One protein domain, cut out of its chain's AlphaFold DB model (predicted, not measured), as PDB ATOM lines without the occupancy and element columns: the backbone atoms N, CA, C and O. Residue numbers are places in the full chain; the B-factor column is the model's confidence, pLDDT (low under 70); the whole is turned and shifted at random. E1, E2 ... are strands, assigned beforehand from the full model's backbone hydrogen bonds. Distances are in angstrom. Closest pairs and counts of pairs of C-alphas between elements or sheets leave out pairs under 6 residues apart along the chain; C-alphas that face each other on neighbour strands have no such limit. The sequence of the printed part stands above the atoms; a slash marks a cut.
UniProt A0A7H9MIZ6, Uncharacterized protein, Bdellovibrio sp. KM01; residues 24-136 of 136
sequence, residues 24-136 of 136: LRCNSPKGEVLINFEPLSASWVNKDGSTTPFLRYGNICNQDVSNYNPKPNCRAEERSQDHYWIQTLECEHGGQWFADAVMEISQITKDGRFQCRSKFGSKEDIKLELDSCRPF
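This is residues 24 to 136 of the 136 residues of an uncharacterized protein of Bdellovibrio sp. KM01 (UniProt A0A7H9MIZ6). Picture a sheet of seven strands curled like part of a barrel: E5, E6, E7 and E8 make a long wall, and at one end E9 bends and leads the sheet round into the hairpin of E1 and E2. The small hairpin of E3 and E4 and the unnamed stretch of residues 55 to 73 lie across from the wall, on the sheet's open side. The printed part has 113 residues with nine named strands, E1 to E9 in number order, and no named helix; the class is all strand. The large sheet runs E2, E1, E9, E8, E7, E6, E5, all antiparallel. The whole is compact, with a radius of gyration of the C-alphas of 14.3 A, yet elongated, spanning 44 by 27 by 25 A.

Start at E1, residues 24 to 28, and E2, residues 31 to 36, a hairpin in which N 26 and O 33 are 2.9 A apart, within hydrogen-bond range. Next come E3, residues 42 to 45, and E4, residues 51 to 54, a second hairpin, with N 54 and O 42 at 2.7 A. E2 and E3 are apart. At E5, residues 74 to 81, the closest C-alphas to E3 are those of Val 45 and Arg 75, 5.4 A apart. From E5 a meander, each strand the antiparallel neighbour of the one before, goes on through E6, residues 84 to 93, E7, residues 96 to 107, E8, residues 114 to 120, and E9, residues 126 to 135. Look for N 77 and O 88 at 2.8 A between E5 and E6, N 87 and O 103 at 2.8 A between E6 and E7, N 104 and O 117 at 2.8 A between E7 and E8, and N 128 and O 116 at 2.8 A between E8 and E9. E9 pairs with E8 over residues 126 to 130 and with E1 over residues 131 to 135, where N 25 and O 134 are 2.8 A apart. The edge strands are E2 and E5.

Find C-alpha 24, where E1 begins, at (-135.964, 243.873, 20.700). E5 begins at C-alpha 74, (-147.111, 220.504, 11.279), and runs 23.6 A; E6 runs 28.7 A. E7, the longest strand, covers 31.6 A and bends by 58 degrees at residue 101. E8 measures 20.0 A. E9 covers 23.6 A, bends by 75 degrees at residue 132 and ends at C-alpha 135, (-133.082, 247.537, 19.781).

The two C-alphas farthest apart are those of Gly 94 and Asp 111, 45.0 A. The printed part has no cut. The link from E4 to E5 is long, 19 residues; within it residues 59 to 60 pair with 63 to 64, antiparallel. The mean pLDDT of the printed part is 72.4, and 39 residues are under 70, among them residues 34 to 47 and 51 to 59.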
ATOM      1  N   LEU A  24    -135.333 242.929  19.778       63.25
ATOM      2  CA  LEU A  24    -135.964 243.873  20.700       63.25
ATOM      3  C   LEU A  24    -135.796 243.367  22.126       63.25
ATOM      4  O   LEU A  24    -136.261 242.289  22.488       63.25
ATOM      5  N   ARG A  25    -135.158 244.177  22.959       73.50
ATOM      6  CA  ARG A  25    -135.118 243.984  24.402       73.50
ATOM      7  C   ARG A  25    -136.249 244.780  25.032       73.50
ATOM      8  O   ARG A  25    -136.237 246.006  24.962       73.50
ATOM      9  N   CYS A  26    -137.186 244.090  25.667       78.06
ATOM     10  CA  CYS A  26    -138.323 244.680  26.362       78.06
ATOM     11  C   CYS A  26    -138.269 244.373  27.861       78.06
ATOM     12  O   CYS A  26    -137.762 243.333  28.282       78.06
ATOM     13  N   ASN A  27    -138.855 245.249  28.671       82.06
ATOM     14  CA  ASN A  27    -139.108 244.973  30.080       82.06
ATOM     15  C   ASN A  27    -140.496 244.354  30.251       82.06
ATOM     16  O   ASN A  27    -141.424 244.644  29.497       82.06
ATOM     17  N   SER A  28    -140.645 243.529  31.284       81.81
ATOM     18  CA  SER A  28    -141.941 243.041  31.743       81.81
ATOM     19  C   SER A  28    -141.976 242.966  33.274       81.81
ATOM     20  O   SER A  28    -140.914 242.911  33.903       81.81
ATOM     21  N   PRO A  29    -143.163 242.833  33.896       76.56
ATOM     22  CA  PRO A  29    -143.279 242.620  35.342       76.56
ATOM     23  C   PRO A  29    -142.562 241.364  35.862       76.56
ATOM     24  O   PRO A  29    -142.335 241.237  37.062       76.56
ATOM     25  N   LYS A  30    -142.230 240.416  34.974       76.19
ATOM     26  CA  LYS A  30    -141.571 239.143  35.302       76.19
ATOM     27  C   LYS A  30    -140.073 239.121  34.956       76.19
ATOM     28  O   LYS A  30    -139.438 238.088  35.135       76.19
ATOM     29  N   GLY A  31    -139.516 240.231  34.469       77.50
ATOM     30  CA  GLY A  31    -138.116 240.341  34.047       77.50
ATOM     31  C   GLY A  31    -137.950 240.754  32.584       77.50
ATOM     32  O   GLY A  31    -138.934 240.977  31.872       77.50
ATOM     33  N   GLU A  32    -136.695 240.879  32.155       76.88
ATOM     34  CA  GLU A  32    -136.319 241.228  30.778       76.88
ATOM     35  C   GLU A  32    -136.758 240.134  29.791       76.88
ATOM     36  O   GLU A  32    -136.584 238.944  30.053       76.88
ATOM     37  N   VAL A  33    -137.309 240.546  28.648       72.06
ATOM     38  CA  VAL A  33    -137.703 239.672  27.538       72.06
ATOM     39  C   VAL A  33    -136.913 240.077  26.300       72.06
ATOM     40  O   VAL A  33    -136.935 241.240  25.895       72.06
ATOM     41  N   LEU A  34    -136.233 239.110  25.686       68.88
ATOM     42  CA  LEU A  34    -135.576 239.282  24.393       68.88
ATOM     43  C   LEU A  34    -136.485 238.718  23.302       68.88
ATOM     44  O   LEU A  34    -136.800 237.530  23.299       68.88
ATOM     45  N   ILE A  35    -136.903 239.576  22.382       65.25
ATOM     46  CA  ILE A  35    -137.632 239.200  21.177       65.25
ATOM     47  C   ILE A  35    -136.609 239.160  20.052       65.25
ATOM     48  O   ILE A  35    -136.138 240.203  19.597       65.25
ATOM     49  N   ASN A  36    -136.242 237.955  19.632       61.06
ATOM     50  CA  ASN A  36    -135.400 237.760  18.462       61.06
ATOM     51  C   ASN A  36    -136.298 237.532  17.237       61.06
ATOM     52  O   ASN A  36    -137.170 236.668  17.288       61.06
ATOM     53  N   PHE A  37    -136.084 238.280  16.153       53.69
ATOM     54  CA  PHE A  37    -136.715 238.024  14.851       53.69
ATOM     55  C   PHE A  37    -135.803 237.207  13.908       53.69
ATOM     56  O   PHE A  37    -136.044 237.154  12.705       53.69
ATOM     57  N   GLU A  38    -134.737 236.580  14.424       45.38
ATOM     58  CA  GLU A  38    -133.828 235.769  13.614       45.38
ATOM     59  C   GLU A  38    -134.360 234.392  13.250       45.38
ATOM     60  O   GLU A  38    -134.937 233.675  14.076       45.38
ATOM     61  N   PRO A  39    -133.939 233.939  12.062       43.03
ATOM     62  CA  PRO A  39    -133.763 232.542  11.768       43.03
ATOM     63  C   PRO A  39    -132.930 231.750  12.782       43.03
ATOM     64  O   PRO A  39    -131.705 231.700  12.683       43.03
ATOM     65  N   LEU A  40    -133.564 231.042  13.717       48.38
ATOM     66  CA  LEU A  40    -132.857 230.032  14.506       48.38
ATOM     67  C   LEU A  40    -132.771 228.689  13.758       48.38
ATOM     68  O   LEU A  40    -133.514 228.409  12.822       48.38
ATOM     69  N   SER A  41    -131.805 227.857  14.162       42.22
ATOM     70  CA  SER A  41    -131.280 226.687  13.431       42.22
ATOM     71  C   SER A  41    -132.244 225.500  13.224       42.22
ATOM     72  O   SER A  41    -131.785 224.395  12.936       42.22
ATOM     73  N   ALA A  42    -133.546 225.677  13.436       50.62
ATOM     74  CA  ALA A  42    -134.572 224.672  13.196       50.62
ATOM     75  C   ALA A  42    -135.625 225.278  12.269       50.62
ATOM     76  O   ALA A  42    -136.294 226.225  12.655       50.62
ATOM     77  N   SER A  43    -135.780 224.750  11.057       55.03
ATOM     78  CA  SER A  43    -136.744 225.287  10.093       55.03
ATOM     79  C   SER A  43    -138.015 224.451  10.050       55.03
ATOM     80  O   SER A  43    -137.953 223.222  10.058       55.03
ATOM     81  N   TRP A  44    -139.169 225.111  10.002       66.94
ATOM     82  CA  TRP A  44    -140.447 224.479   9.685       66.94
ATOM     83  C   TRP A  44    -140.738 224.648   8.205       66.94
ATOM     84  O   TRP A  44    -140.258 225.593   7.585       66.94
ATOM     85  N   VAL A  45    -141.541 223.749   7.647       67.69
ATOM     86  CA  VAL A  45    -142.100 223.931   6.307       67.69
ATOM     87  C   VAL A  45    -143.365 224.783   6.440       67.69
ATOM     88  O   VAL A  45    -144.258 224.465   7.225       67.69
ATOM     89  N   ASN A  46    -143.425 225.887   5.708       69.38
ATOM     90  CA  ASN A  46    -144.567 226.789   5.632       69.38
ATOM     91  C   ASN A  46    -145.661 226.221   4.721       69.38
ATOM     92  O   ASN A  46    -145.431 225.302   3.934       69.38
ATOM     93  N   LYS A  47    -146.863 226.811   4.780       67.94
ATOM     94  CA  LYS A  47    -147.990 226.466   3.886       67.94
ATOM     95  C   LYS A  47    -147.641 226.537   2.398       67.94
ATOM     96  O   LYS A  47    -148.166 225.747   1.620       67.94
ATOM     97  N   ASP A  48    -146.793 227.484   2.018       75.25
ATOM     98  CA  ASP A  48    -146.349 227.712   0.640       75.25
ATOM     99  C   ASP A  48    -145.149 226.834   0.233       75.25
ATOM    100  O   ASP A  48    -144.641 226.959  -0.879       75.25
ATOM    101  N   GLY A  49    -144.694 225.937   1.116       68.56
ATOM    102  CA  GLY A  49    -143.551 225.052   0.889       68.56
ATOM    103  C   GLY A  49    -142.187 225.706   1.120       68.56
ATOM    104  O   GLY A  49    -141.174 225.006   1.067       68.56
ATOM    105  N   SER A  50    -142.134 227.010   1.411       74.50
ATOM    106  CA  SER A  50    -140.908 227.651   1.891       74.50
ATOM    107  C   SER A  50    -140.580 227.180   3.308       74.50
ATOM    108  O   SER A  50    -141.400 226.553   3.976       74.50
ATOM    109  N   THR A  51    -139.366 227.445   3.781       64.19
ATOM    110  CA  THR A  51    -138.989 227.102   5.151       64.19
ATOM    111  C   THR A  51    -138.822 228.353   5.991       64.19
ATOM    112  O   THR A  51    -137.921 229.141   5.701       64.19
ATOM    113  N   THR A  52    -139.627 228.511   7.046       57.91
ATOM    114  CA  THR A  52    -139.391 229.561   8.037       57.91
ATOM    115  C   THR A  52    -138.586 228.979   9.190       57.91
ATOM    116  O   THR A  52    -138.965 227.961   9.775       57.91
ATOM    117  N   PRO A  53    -137.456 229.597   9.519       54.06
ATOM    118  CA  PRO A  53    -136.689 229.240  10.692       54.06
ATOM    119  C   PRO A  53    -137.492 229.577  11.958       54.06
ATOM    120  O   PRO A  53    -137.954 230.697  12.161       54.06
ATOM    121  N   PHE A  54    -137.716 228.561  12.780       54.22
ATOM    122  CA  PHE A  54    -138.477 228.612  14.017       54.22
ATOM    123  C   PHE A  54    -137.553 228.957  15.182       54.22
ATOM    124  O   PHE A  54    -136.421 228.471  15.257       54.22
ATOM    125  N   LEU A  55    -138.047 229.767  16.121       52.50
ATOM    126  CA  LEU A  55    -137.283 230.132  17.306       52.50
ATOM    127  C   LEU A  55    -136.912 228.872  18.102       52.50
ATOM    128  O   LEU A  55    -137.772 228.125  18.567       52.50
ATOM    129  N   ARG A  56    -135.612 228.625  18.273       42.81
ATOM    130  CA  ARG A  56    -135.112 227.556  19.135       42.81
ATOM    131  C   ARG A  56    -135.524 227.868  20.576       42.81
ATOM    132  O   ARG A  56    -135.110 228.872  21.142       42.81
ATOM    133  N   TYR A  57    -136.348 226.986  21.123       51.31
ATOM    134  CA  TYR A  57    -136.476 226.596  22.525       51.31
ATOM    135  C   TYR A  57    -135.675 227.399  23.557       51.31
ATOM    136  O   TYR A  57    -134.457 227.283  23.662       51.31
ATOM    137  N   GLY A  58    -136.423 228.154  24.361       61.06
ATOM    138  CA  GLY A  58    -135.976 228.944  25.501       61.06
ATOM    139  C   GLY A  58    -137.204 229.482  26.239       61.06
ATOM    140  O   GLY A  58    -138.181 228.753  26.417       61.06
ATOM    141  N   ASN A  59    -137.186 230.769  26.590       65.19
ATOM    142  CA  ASN A  59    -138.323 231.454  27.203       65.19
ATOM    143  C   ASN A  59    -139.090 232.307  26.180       65.19
ATOM    144  O   ASN A  59    -138.524 233.242  25.620       65.19
ATOM    145  N   ILE A  60    -140.384 232.036  25.988       72.50
ATOM    146  CA  ILE A  60    -141.314 232.872  25.205       72.50
ATOM    147  C   ILE A  60    -142.318 233.502  26.168       72.50
ATOM    148  O   ILE A  60    -142.885 232.803  27.000       72.50
ATOM    149  N   CYS A  61    -142.520 234.821  26.098       76.12
ATOM    150  CA  CYS A  61    -143.366 235.563  27.044       76.12
ATOM    151  C   CYS A  61    -143.092 235.207  28.532       76.12
ATOM    152  O   CYS A  61    -144.023 235.102  29.333       76.12
ATOM    153  N   ASN A  62    -141.821 235.002  28.915       73.44
ATOM    154  CA  ASN A  62    -141.394 234.519  30.243       73.44
ATOM    155  C   ASN A  62    -141.934 233.135  30.655       73.44
ATOM    156  O   ASN A  62    -142.069 232.842  31.844       73.44
ATOM    157  N   GLN A  63    -142.207 232.268  29.683       72.94
ATOM    158  CA  GLN A  63    -142.482 230.851  29.884       72.94
ATOM    159  C   GLN A  63    -141.424 230.002  29.198       72.94
ATOM    160  O   GLN A  63    -141.192 230.148  27.998       72.94
ATOM    161  N   ASP A  64    -140.862 229.054  29.944       73.25
ATOM    162  CA  ASP A  64    -139.999 228.031  29.373       73.25
ATOM    163  C   ASP A  64    -140.831 227.093  28.487       73.25
ATOM    164  O   ASP A  64    -141.716 226.345  28.932       73.25
ATOM    165  N   VAL A  65    -140.562 227.175  27.191       69.69
ATOM    166  CA  VAL A  65    -141.180 226.343  26.160       69.69
ATOM    167  C   VAL A  65    -140.153 225.441  25.504       69.69
ATOM    168  O   VAL A  65    -140.443 224.860  24.466       69.69
ATOM    169  N   SER A  66    -138.976 225.278  26.115       67.62
ATOM    170  CA  SER A  66    -137.842 224.566  25.531       67.62
ATOM    171  C   SER A  66    -138.124 223.111  25.142       67.62
ATOM    172  O   SER A  66    -137.469 222.561  24.265       67.62
ATOM    173  N   ASN A  67    -139.141 222.504  25.752       66.88
ATOM    174  CA  ASN A  67    -139.571 221.135  25.471       66.88
ATOM    175  C   ASN A  67    -140.695 221.028  24.418       66.88
ATOM    176  O   ASN A  67    -141.209 219.935  24.178       66.88
ATOM    177  N   TYR A  68    -141.143 222.138  23.822       70.19
ATOM    178  CA  TYR A  68    -142.283 222.153  22.901       70.19
ATOM    179  C   TYR A  68    -141.893 221.751  21.466       70.19
ATOM    180  O   TYR A  68    -141.894 222.576  20.565       70.19
ATOM    181  N   ASN A  69    -141.528 220.492  21.234       63.69
ATOM    182  CA  ASN A  69    -140.935 220.043  19.963       63.69
ATOM    183  C   ASN A  69    -141.838 220.178  18.714       63.69
ATOM    184  O   ASN A  69    -143.061 220.054  18.827       63.69
ATOM    185  N   PRO A  70    -141.248 220.333  17.505       60.19
ATOM    186  CA  PRO A  70    -141.997 220.301  16.257       60.19
ATOM    187  C   PRO A  70    -142.553 218.889  16.066       60.19
ATOM    188  O   PRO A  70    -141.803 217.909  16.073       60.19
ATOM    189  N   LYS A  71    -143.871 218.774  15.922       70.88
ATOM    190  CA  LYS A  71    -144.523 217.492  15.650       70.88
ATOM    191  C   LYS A  71    -144.443 217.181  14.143       70.88
ATOM    192  O   LYS A  71    -144.502 218.105  13.327       70.88
ATOM    193  N   PRO A  72    -144.315 215.900  13.747       63.25
ATOM    194  CA  PRO A  72    -144.468 215.511  12.347       63.25
ATOM    195  C   PRO A  72    -145.875 215.903  11.859       63.25
ATOM    196  O   PRO A  72    -146.841 215.754  12.604       63.25
ATOM    197  N   ASN A  73    -145.980 216.402  10.623       79.94
ATOM    198  CA  ASN A  73    -147.208 216.929   9.993       79.94
ATOM    199  C   ASN A  73    -147.691 218.283  10.516       79.94
ATOM    200  O   ASN A  73    -148.892 218.560  10.522       79.94
ATOM    201  N   CYS A  74    -146.767 219.139  10.936       78.12
ATOM    202  CA  CYS A  74    -147.111 220.504  11.279       78.12
ATOM    203  C   CYS A  74    -146.364 221.534  10.440       78.12
ATOM    204  O   CYS A  74    -145.270 221.277   9.939       78.12
ATOM    205  N   ARG A  75    -146.989 222.699  10.287       76.75
ATOM    206  CA  ARG A  75    -146.524 223.815   9.464       76.75
ATOM    207  C   ARG A  75    -146.648 225.132  10.213       76.75
ATOM    208  O   ARG A  75    -147.509 225.274  11.083       76.75
ATOM    209  N   ALA A  76    -145.812 226.092   9.836       76.12
ATOM    210  CA  ALA A  76    -145.923 227.455  10.335       76.12
ATOM    211  C   ALA A  76    -146.806 228.292   9.404       76.12
ATOM    212  O   ALA A  76    -146.760 228.148   8.179       76.12
ATOM    213  N   GLU A  77    -147.567 229.206   9.990       76.38
ATOM    214  CA  GLU A  77    -148.061 230.394   9.309       76.38
ATOM    215  C   GLU A  77    -147.534 231.620  10.045       76.38
ATOM    216  O   GLU A  77    -147.760 231.781  11.244       76.38
ATOM    217  N   GLU A  78    -146.843 232.487   9.315       74.12
ATOM    218  CA  GLU A  78    -146.383 233.771   9.823       74.12
ATOM    219  C   GLU A  78    -147.209 234.899   9.207       74.12
ATOM    220  O   GLU A  78    -147.471 234.919   8.003       74.12
ATOM    221  N   ARG A  79    -147.624 235.850  10.044       74.19
ATOM    222  CA  ARG A  79    -148.279 237.089   9.627       74.19
ATOM    223  C   ARG A  79    -147.639 238.250  10.370       74.19
ATOM    224  O   ARG A  79    -147.748 238.328  11.591       74.19
ATOM    225  N   SER A  80    -147.017 239.166   9.640       69.06
ATOM    226  CA  SER A  80    -146.316 240.316  10.207       69.06
ATOM    227  C   SER A  80    -146.671 241.616   9.478       69.06
ATOM    228  O   SER A  80    -146.912 241.621   8.272       69.06
ATOM    229  N   GLN A  81    -146.757 242.711  10.235       69.69
ATOM    230  CA  GLN A  81    -146.871 244.102   9.770       69.69
ATOM    231  C   GLN A  81    -146.107 245.021  10.739       69.69
ATOM    232  O   GLN A  81    -145.626 244.565  11.774       69.69
ATOM    233  N   ASP A  82    -146.047 246.322  10.444       64.31
ATOM    234  CA  ASP A  82    -145.280 247.336  11.192       64.31
ATOM    235  C   ASP A  82    -145.471 247.306  12.723       64.31
ATOM    236  O   ASP A  82    -144.573 247.683  13.472       64.31
ATOM    237  N   HIS A  83    -146.630 246.845  13.204       71.38
ATOM    238  CA  HIS A  83    -147.018 246.911  14.617       71.38
ATOM    239  C   HIS A  83    -147.506 245.578  15.196       71.38
ATOM    240  O   HIS A  83    -147.983 245.539  16.335       71.38
ATOM    241  N   TYR A  84    -147.420 244.486  14.436       73.62
ATOM    242  CA  TYR A  84    -147.749 243.162  14.951       73.62
ATOM    243  C   TYR A  84    -146.969 242.062  14.241       73.62
ATOM    244  O   TYR A  84    -146.682 242.133  13.048       73.62
ATOM    245  N   TRP A  85    -146.702 240.992  14.974       75.31
ATOM    246  CA  TRP A  85    -146.129 239.762  14.465       75.31
ATOM    247  C   TRP A  85    -146.854 238.581  15.107       75.31
ATOM    248  O   TRP A  85    -147.010 238.527  16.326       75.31
ATOM    249  N   ILE A  86    -147.351 237.661  14.286       77.75
ATOM    250  CA  ILE A  86    -148.049 236.453  14.719       77.75
ATOM    251  C   ILE A  86    -147.402 235.263  14.030       77.75
ATOM    252  O   ILE A  86    -147.273 235.244  12.807       77.75
ATOM    253  N   GLN A  87    -147.094 234.239  14.812       77.19
ATOM    254  CA  GLN A  87    -146.688 232.936  14.321       77.19
ATOM    255  C   GLN A  87    -147.632 231.871  14.872       77.19
ATOM    256  O   GLN A  87    -147.797 231.721  16.084       77.19
ATOM    257  N   THR A  88    -148.254 231.127  13.965       81.38
ATOM    258  CA  THR A  88    -149.156 230.020  14.277       81.38
ATOM    259  C   THR A  88    -148.513 228.710  13.845       81.38
ATOM    260  O   THR A  88    -148.064 228.578  12.710       81.38
ATOM    261  N   LEU A  89    -148.508 227.721  14.733       79.38
ATOM    262  CA  LEU A  89    -148.219 226.327  14.419       79.38
ATOM    263  C   LEU A  89    -149.531 225.603  14.165       79.38
ATOM    264  O   LEU A  89    -150.359 225.487  15.069       79.38
ATOM    265  N   GLU A  90    -149.696 225.072  12.964       83.69
ATOM    266  CA  GLU A  90    -150.825 224.219  12.618       83.69
ATOM    267  C   GLU A  90    -150.366 222.781  12.430       83.69
ATOM    268  O   GLU A  90    -149.421 222.535  11.688       83.69
ATOM    269  N   CYS A  91    -151.069 221.832  13.035       84.44
ATOM    270  CA  CYS A  91    -150.817 220.405  12.890       84.44
ATOM    271  C   CYS A  91    -151.990 219.710  12.203       84.44
ATOM    272  O   CYS A  91    -153.151 219.999  12.501       84.44
ATOM    273  N   GLU A  92    -151.687 218.778  11.307       86.75
ATOM    274  CA  GLU A  92    -152.697 217.958  10.651       86.75
ATOM    275  C   GLU A  92    -153.131 216.789  11.547       86.75
ATOM    276  O   GLU A  92    -152.313 216.012  12.044       86.75
ATOM    277  N   HIS A  93    -154.441 216.629  11.717       83.81
ATOM    278  CA  HIS A  93    -155.055 215.477  12.358       83.81
ATOM    279  C   HIS A  93    -156.310 215.065  11.579       83.81
ATOM    280  O   HIS A  93    -157.237 215.855  11.418       83.81
ATOM    281  N   GLY A  94    -156.340 213.834  11.059       85.88
ATOM    282  CA  GLY A  94    -157.498 213.318  10.316       85.88
ATOM    283  C   GLY A  94    -157.842 214.098   9.037       85.88
ATOM    284  O   GLY A  94    -159.017 214.216   8.703       85.88
ATOM    285  N   GLY A  95    -156.845 214.663   8.342       86.56
ATOM    286  CA  GLY A  95    -157.052 215.476   7.133       86.56
ATOM    287  C   GLY A  95    -157.472 216.927   7.397       86.56
ATOM    288  O   GLY A  95    -157.771 217.664   6.458       86.56
ATOM    289  N   GLN A  96    -157.525 217.349   8.664       86.56
ATOM    290  CA  GLN A  96    -157.860 218.712   9.080       86.56
ATOM    291  C   GLN A  96    -156.684 219.356   9.817       86.56
ATOM    292  O   GLN A  96    -155.946 218.680  10.529       86.56
ATOM    293  N   TRP A  97    -156.512 220.667   9.655       84.12
ATOM    294  CA  TRP A  97    -155.434 221.433  10.282       84.12
ATOM    295  C   TRP A  97    -155.944 222.158  11.525       84.12
ATOM    296  O   TRP A  97    -156.947 222.870  11.457       84.12
ATOM    297  N   PHE A  98    -155.233 222.015  12.641       83.44
ATOM    298  CA  PHE A  98    -155.574 222.630  13.923       83.44
ATOM    299  C   PHE A  98    -154.403 223.445  14.455       83.44
ATOM    300  O   PHE A  98    -153.260 222.995  14.386       83.44
ATOM    301  N   ALA A  99    -154.683 224.620  15.020       83.19
ATOM    302  CA  ALA A  99    -153.667 225.409  15.703       83.19
ATOM    303  C   ALA A  99    -153.213 224.681  16.981       83.19
ATOM    304  O   ALA A  99    -153.992 224.523  17.919       83.19
ATOM    305  N   ASP A 100    -151.958 224.239  17.005       81.62
ATOM    306  CA  ASP A 100    -151.330 223.592  18.160       81.62
ATOM    307  C   ASP A 100    -150.564 224.607  19.018       81.62
ATOM    308  O   ASP A 100    -150.488 224.454  20.235       81.62
ATOM    309  N   ALA A 101    -150.054 225.682  18.409       79.31
ATOM    310  CA  ALA A 101    -149.506 226.825  19.128       79.31
ATOM    311  C   ALA A 101    -149.735 228.146  18.399       79.31
ATOM    312  O   ALA A 101    -149.814 228.197  17.174       79.31
ATOM    313  N   VAL A 102    -149.801 229.223  19.176       82.88
ATOM    314  CA  VAL A 102    -149.873 230.599  18.684       82.88
ATOM    315  C   VAL A 102    -148.940 231.450  19.526       82.88
ATOM    316  O   VAL A 102    -148.994 231.395  20.753       82.88
ATOM    317  N   MET A 103    -148.123 232.261  18.870       80.31
ATOM    318  CA  MET A 103    -147.376 233.348  19.482       80.31
ATOM    319  C   MET A 103    -147.735 234.645  18.766       80.31
ATOM    320  O   MET A 103    -147.727 234.710  17.541       80.31
ATOM    321  N   GLU A 104    -148.047 235.675  19.535       81.88
ATOM    322  CA  GLU A 104    -148.381 237.005  19.045       81.88
ATOM    323  C   GLU A 104    -147.569 238.037  19.821       81.88
ATOM    324  O   GLU A 104    -147.527 238.024  21.051       81.88
ATOM    325  N   ILE A 105    -146.956 238.960  19.093       77.94
ATOM    326  CA  ILE A 105    -146.359 240.175  19.626       77.94
ATOM    327  C   ILE A 105    -147.048 241.334  18.920       77.94
ATOM    328  O   ILE A 105    -146.866 241.522  17.720       77.94
ATOM    329  N   SER A 106    -147.859 242.101  19.639       79.31
ATOM    330  CA  SER A 106    -148.625 243.207  19.060       79.31
ATOM    331  C   SER A 106    -148.460 244.488  19.864       79.31
ATOM    332  O   SER A 106    -148.413 244.478  21.095       79.31
ATOM    333  N   GLN A 107    -148.342 245.617  19.168       76.94
ATOM    334  CA  GLN A 107    -148.361 246.929  19.792       76.94
ATOM    335  C   GLN A 107    -149.783 247.216  20.276       76.94
ATOM    336  O   GLN A 107    -150.729 247.264  19.493       76.94
ATOM    337  N   ILE A 108    -149.943 247.426  21.578       75.62
ATOM    338  CA  ILE A 108    -151.256 247.654  22.196       75.62
ATOM    339  C   ILE A 108    -151.565 249.135  22.394       75.62
ATOM    340  O   ILE A 108    -152.697 249.480  22.726       75.62
ATOM    341  N   THR A 109    -150.585 250.019  22.187       71.06
ATOM    342  CA  THR A 109    -150.754 251.464  22.384       71.06
ATOM    343  C   THR A 109    -149.928 252.326  21.440       71.06
ATOM    344  O   THR A 109    -148.869 251.916  20.976       71.06
ATOM    345  N   LYS A 110    -150.386 253.560  21.189       70.94
ATOM    346  CA  LYS A 110    -149.721 254.517  20.288       70.94
ATOM    347  C   LYS A 110    -148.339 254.974  20.775       70.94
ATOM    348  O   LYS A 110    -147.526 255.365  19.952       70.94
ATOM    349  N   ASP A 111    -148.077 254.907  22.079       68.25
ATOM    350  CA  ASP A 111    -146.801 255.249  22.722       68.25
ATOM    351  C   ASP A 111    -145.753 254.125  22.654       68.25
ATOM    352  O   ASP A 111    -144.639 254.301  23.136       68.25
ATOM    353  N   GLY A 112    -146.074 252.988  22.025       66.88
ATOM    354  CA  GLY A 112    -145.094 251.932  21.756       66.88
ATOM    355  C   GLY A 112    -145.064 250.804  22.785       66.88
ATOM    356  O   GLY A 112    -144.087 250.063  22.826       66.88
ATOM    357  N   ARG A 113    -146.109 250.634  23.611       75.31
ATOM    358  CA  ARG A 113    -146.229 249.438  24.466       75.31
ATOM    359  C   ARG A 113    -146.663 248.234  23.648       75.31
ATOM    360  O   ARG A 113    -147.586 248.338  22.835       75.31
ATOM    361  N   PHE A 114    -146.044 247.095  23.927       80.00
ATOM    362  CA  PHE A 114    -146.296 245.829  23.256       80.00
ATOM    363  C   PHE A 114    -146.940 244.824  24.200       80.00
ATOM    364  O   PHE A 114    -146.975 244.980  25.421       80.00
ATOM    365  N   GLN A 115    -147.464 243.760  23.617       85.81
ATOM    366  CA  GLN A 115    -147.986 242.627  24.339       85.81
ATOM    367  C   GLN A 115    -147.520 241.347  23.678       85.81
ATOM    368  O   GLN A 115    -147.723 241.156  22.486       85.81
ATOM    369  N   CYS A 116    -146.930 240.476  24.485       83.50
ATOM    370  CA  CYS A 116    -146.608 239.112  24.119       83.50
ATOM    371  C   CYS A 116    -147.767 238.221  24.566       83.50
ATOM    372  O   CYS A 116    -148.098 238.184  25.756       83.50
ATOM    373  N   ARG A 117    -148.411 237.531  23.628       86.69
ATOM    374  CA  ARG A 117    -149.375 236.471  23.909       86.69
ATOM    375  C   ARG A 117    -148.849 235.158  23.379       86.69
ATOM    376  O   ARG A 117    -148.330 235.105  22.268       86.69
ATOM    377  N   SER A 118    -149.023 234.093  24.142       83.25
ATOM    378  CA  SER A 118    -148.647 232.770  23.669       83.25
ATOM    379  C   SER A 118    -149.548 231.674  24.206       83.25
ATOM    380  O   SER A 118    -149.984 231.723  25.355       83.25
ATOM    381  N   LYS A 119    -149.768 230.654  23.381       84.94
ATOM    382  CA  LYS A 119    -150.441 229.406  23.728       84.94
ATOM    383  C   LYS A 119    -149.694 228.250  23.082       84.94
ATOM    384  O   LYS A 119    -149.404 228.308  21.892       84.94
ATOM    385  N   PHE A 120    -149.426 227.201  23.852       78.56
ATOM    386  CA  PHE A 120    -148.722 226.007  23.381       78.56
ATOM    387  C   PHE A 120    -149.443 224.745  23.862       78.56
ATOM    388  O   PHE A 120    -149.406 224.415  25.050       78.56
ATOM    389  N   GLY A 121    -150.092 224.021  22.951       76.12
ATOM    390  CA  GLY A 121    -150.880 222.831  23.257       76.12
ATOM    391  C   GLY A 121    -151.960 223.096  24.313       76.12
ATOM    392  O   GLY A 121    -152.730 224.049  24.214       76.12
ATOM    393  N   SER A 122    -152.001 222.250  25.346       71.62
ATOM    394  CA  SER A 122    -152.926 222.366  26.483       71.62
ATOM    395  C   SER A 122    -152.439 223.290  27.606       71.62
ATOM    396  O   SER A 122    -153.073 223.341  28.660       71.62
ATOM    397  N   LYS A 123    -151.308 223.989  27.431       71.31
ATOM    398  CA  LYS A 123    -150.824 224.947  28.433       71.31
ATOM    399  C   LYS A 123    -151.755 226.160  28.503       71.31
ATOM    400  O   LYS A 123    -152.406 226.508  27.519       71.31
ATOM    401  N   GLU A 124    -151.789 226.800  29.671       77.69
ATOM    402  CA  GLU A 124    -152.544 228.035  29.873       77.69
ATOM    403  C   GLU A 124    -152.079 229.138  28.920       77.69
ATOM    404  O   GLU A 124    -150.886 229.276  28.631       77.69
ATOM    405  N   ASP A 125    -153.042 229.930  28.459       82.75
ATOM    406  CA  ASP A 125    -152.789 231.103  27.638       82.75
ATOM    407  C   ASP A 125    -152.014 232.139  28.463       82.75
ATOM    408  O   ASP A 125    -152.408 232.509  29.573       82.75
ATOM    409  N   ILE A 126    -150.916 232.642  27.907       80.94
ATOM    410  CA  ILE A 126    -150.085 233.656  28.551       80.94
ATOM    411  C   ILE A 126    -150.283 234.984  27.856       80.94
ATOM    412  O   ILE A 126    -150.305 235.077  26.632       80.94
ATOM    413  N   LYS A 127    -150.376 236.026  28.676       86.44
ATOM    414  CA  LYS A 127    -150.387 237.420  28.262       86.44
ATOM    415  C   LYS A 127    -149.383 238.174  29.119       86.44
ATOM    416  O   LYS A 127    -149.498 238.192  30.344       86.44
ATOM    417  N   LEU A 128    -148.407 238.792  28.472       84.44
ATOM    418  CA  LEU A 128    -147.372 239.587  29.112       84.44
ATOM    419  C   LEU A 128    -147.319 240.957  28.448       84.44
ATOM    420  O   LEU A 128    -147.102 241.065  27.242       84.44
ATOM    421  N   GLU A 129    -147.542 242.002  29.234       86.38
ATOM    422  CA  GLU A 129    -147.327 243.369  28.772       86.38
ATOM    423  C   GLU A 129    -145.832 243.675  28.758       86.38
ATOM    424  O   GLU A 129    -145.092 243.285  29.666       86.38
ATOM    425  N   LEU A 130    -145.418 244.343  27.688       83.00
ATOM    426  CA  LEU A 130    -144.047 244.703  27.401       83.00
ATOM    427  C   LEU A 130    -143.950 246.220  27.278       83.00
ATOM    428  O   LEU A 130    -144.706 246.850  26.531       83.00
ATOM    429  N   ASP A 131    -142.992 246.798  27.985       82.25
ATOM    430  CA  ASP A 131    -142.651 248.209  27.872       82.25
ATOM    431  C   ASP A 131    -141.160 248.391  27.582       82.25
ATOM    432  O   ASP A 131    -140.383 247.430  27.555       82.25
ATOM    433  N   SER A 132    -140.765 249.642  27.331       77.56
ATOM    434  CA  SER A 132    -139.358 250.027  27.174       77.56
ATOM    435  C   SER A 132    -138.605 249.204  26.116       77.56
ATOM    436  O   SER A 132    -137.399 248.983  26.246       77.56
ATOM    437  N   CYS A 133    -139.316 248.738  25.083       72.81
ATOM    438  CA  CYS A 133    -138.752 247.926  24.014       72.81
ATOM    439  C   CYS A 133    -137.735 248.742  23.213       72.81
ATOM    440  O   CYS A 133    -138.079 249.753  22.601       72.81
ATOM    441  N   ARG A 134    -136.480 248.297  23.216       67.88
ATOM    442  CA  ARG A 134    -135.370 248.939  22.508       67.88
ATOM    443  C   ARG A 134    -134.625 247.932  21.635       67.88
ATOM    444  O   ARG A 134    -134.554 246.765  22.022       67.88
ATOM    445  N   PRO A 135    -134.040 248.361  20.506       62.34
ATOM    446  CA  PRO A 135    -133.082 247.537  19.781       62.34
ATOM    447  C   PRO A 135    -131.951 247.082  20.715       62.34
ATOM    448  O   PRO A 135    -131.499 247.864  21.560       62.34
ATOM    449  N   PHE A 136    -131.548 245.821  20.593       56.31
ATOM    450  CA  PHE A 136    -130.420 245.210  21.293       56.31
ATOM    451  C   PHE A 136    -129.202 245.117  20.376       56.31
ATOM    452  O   PHE A 136    -129.386 244.751  19.193       56.31
TER     453      PHE A 136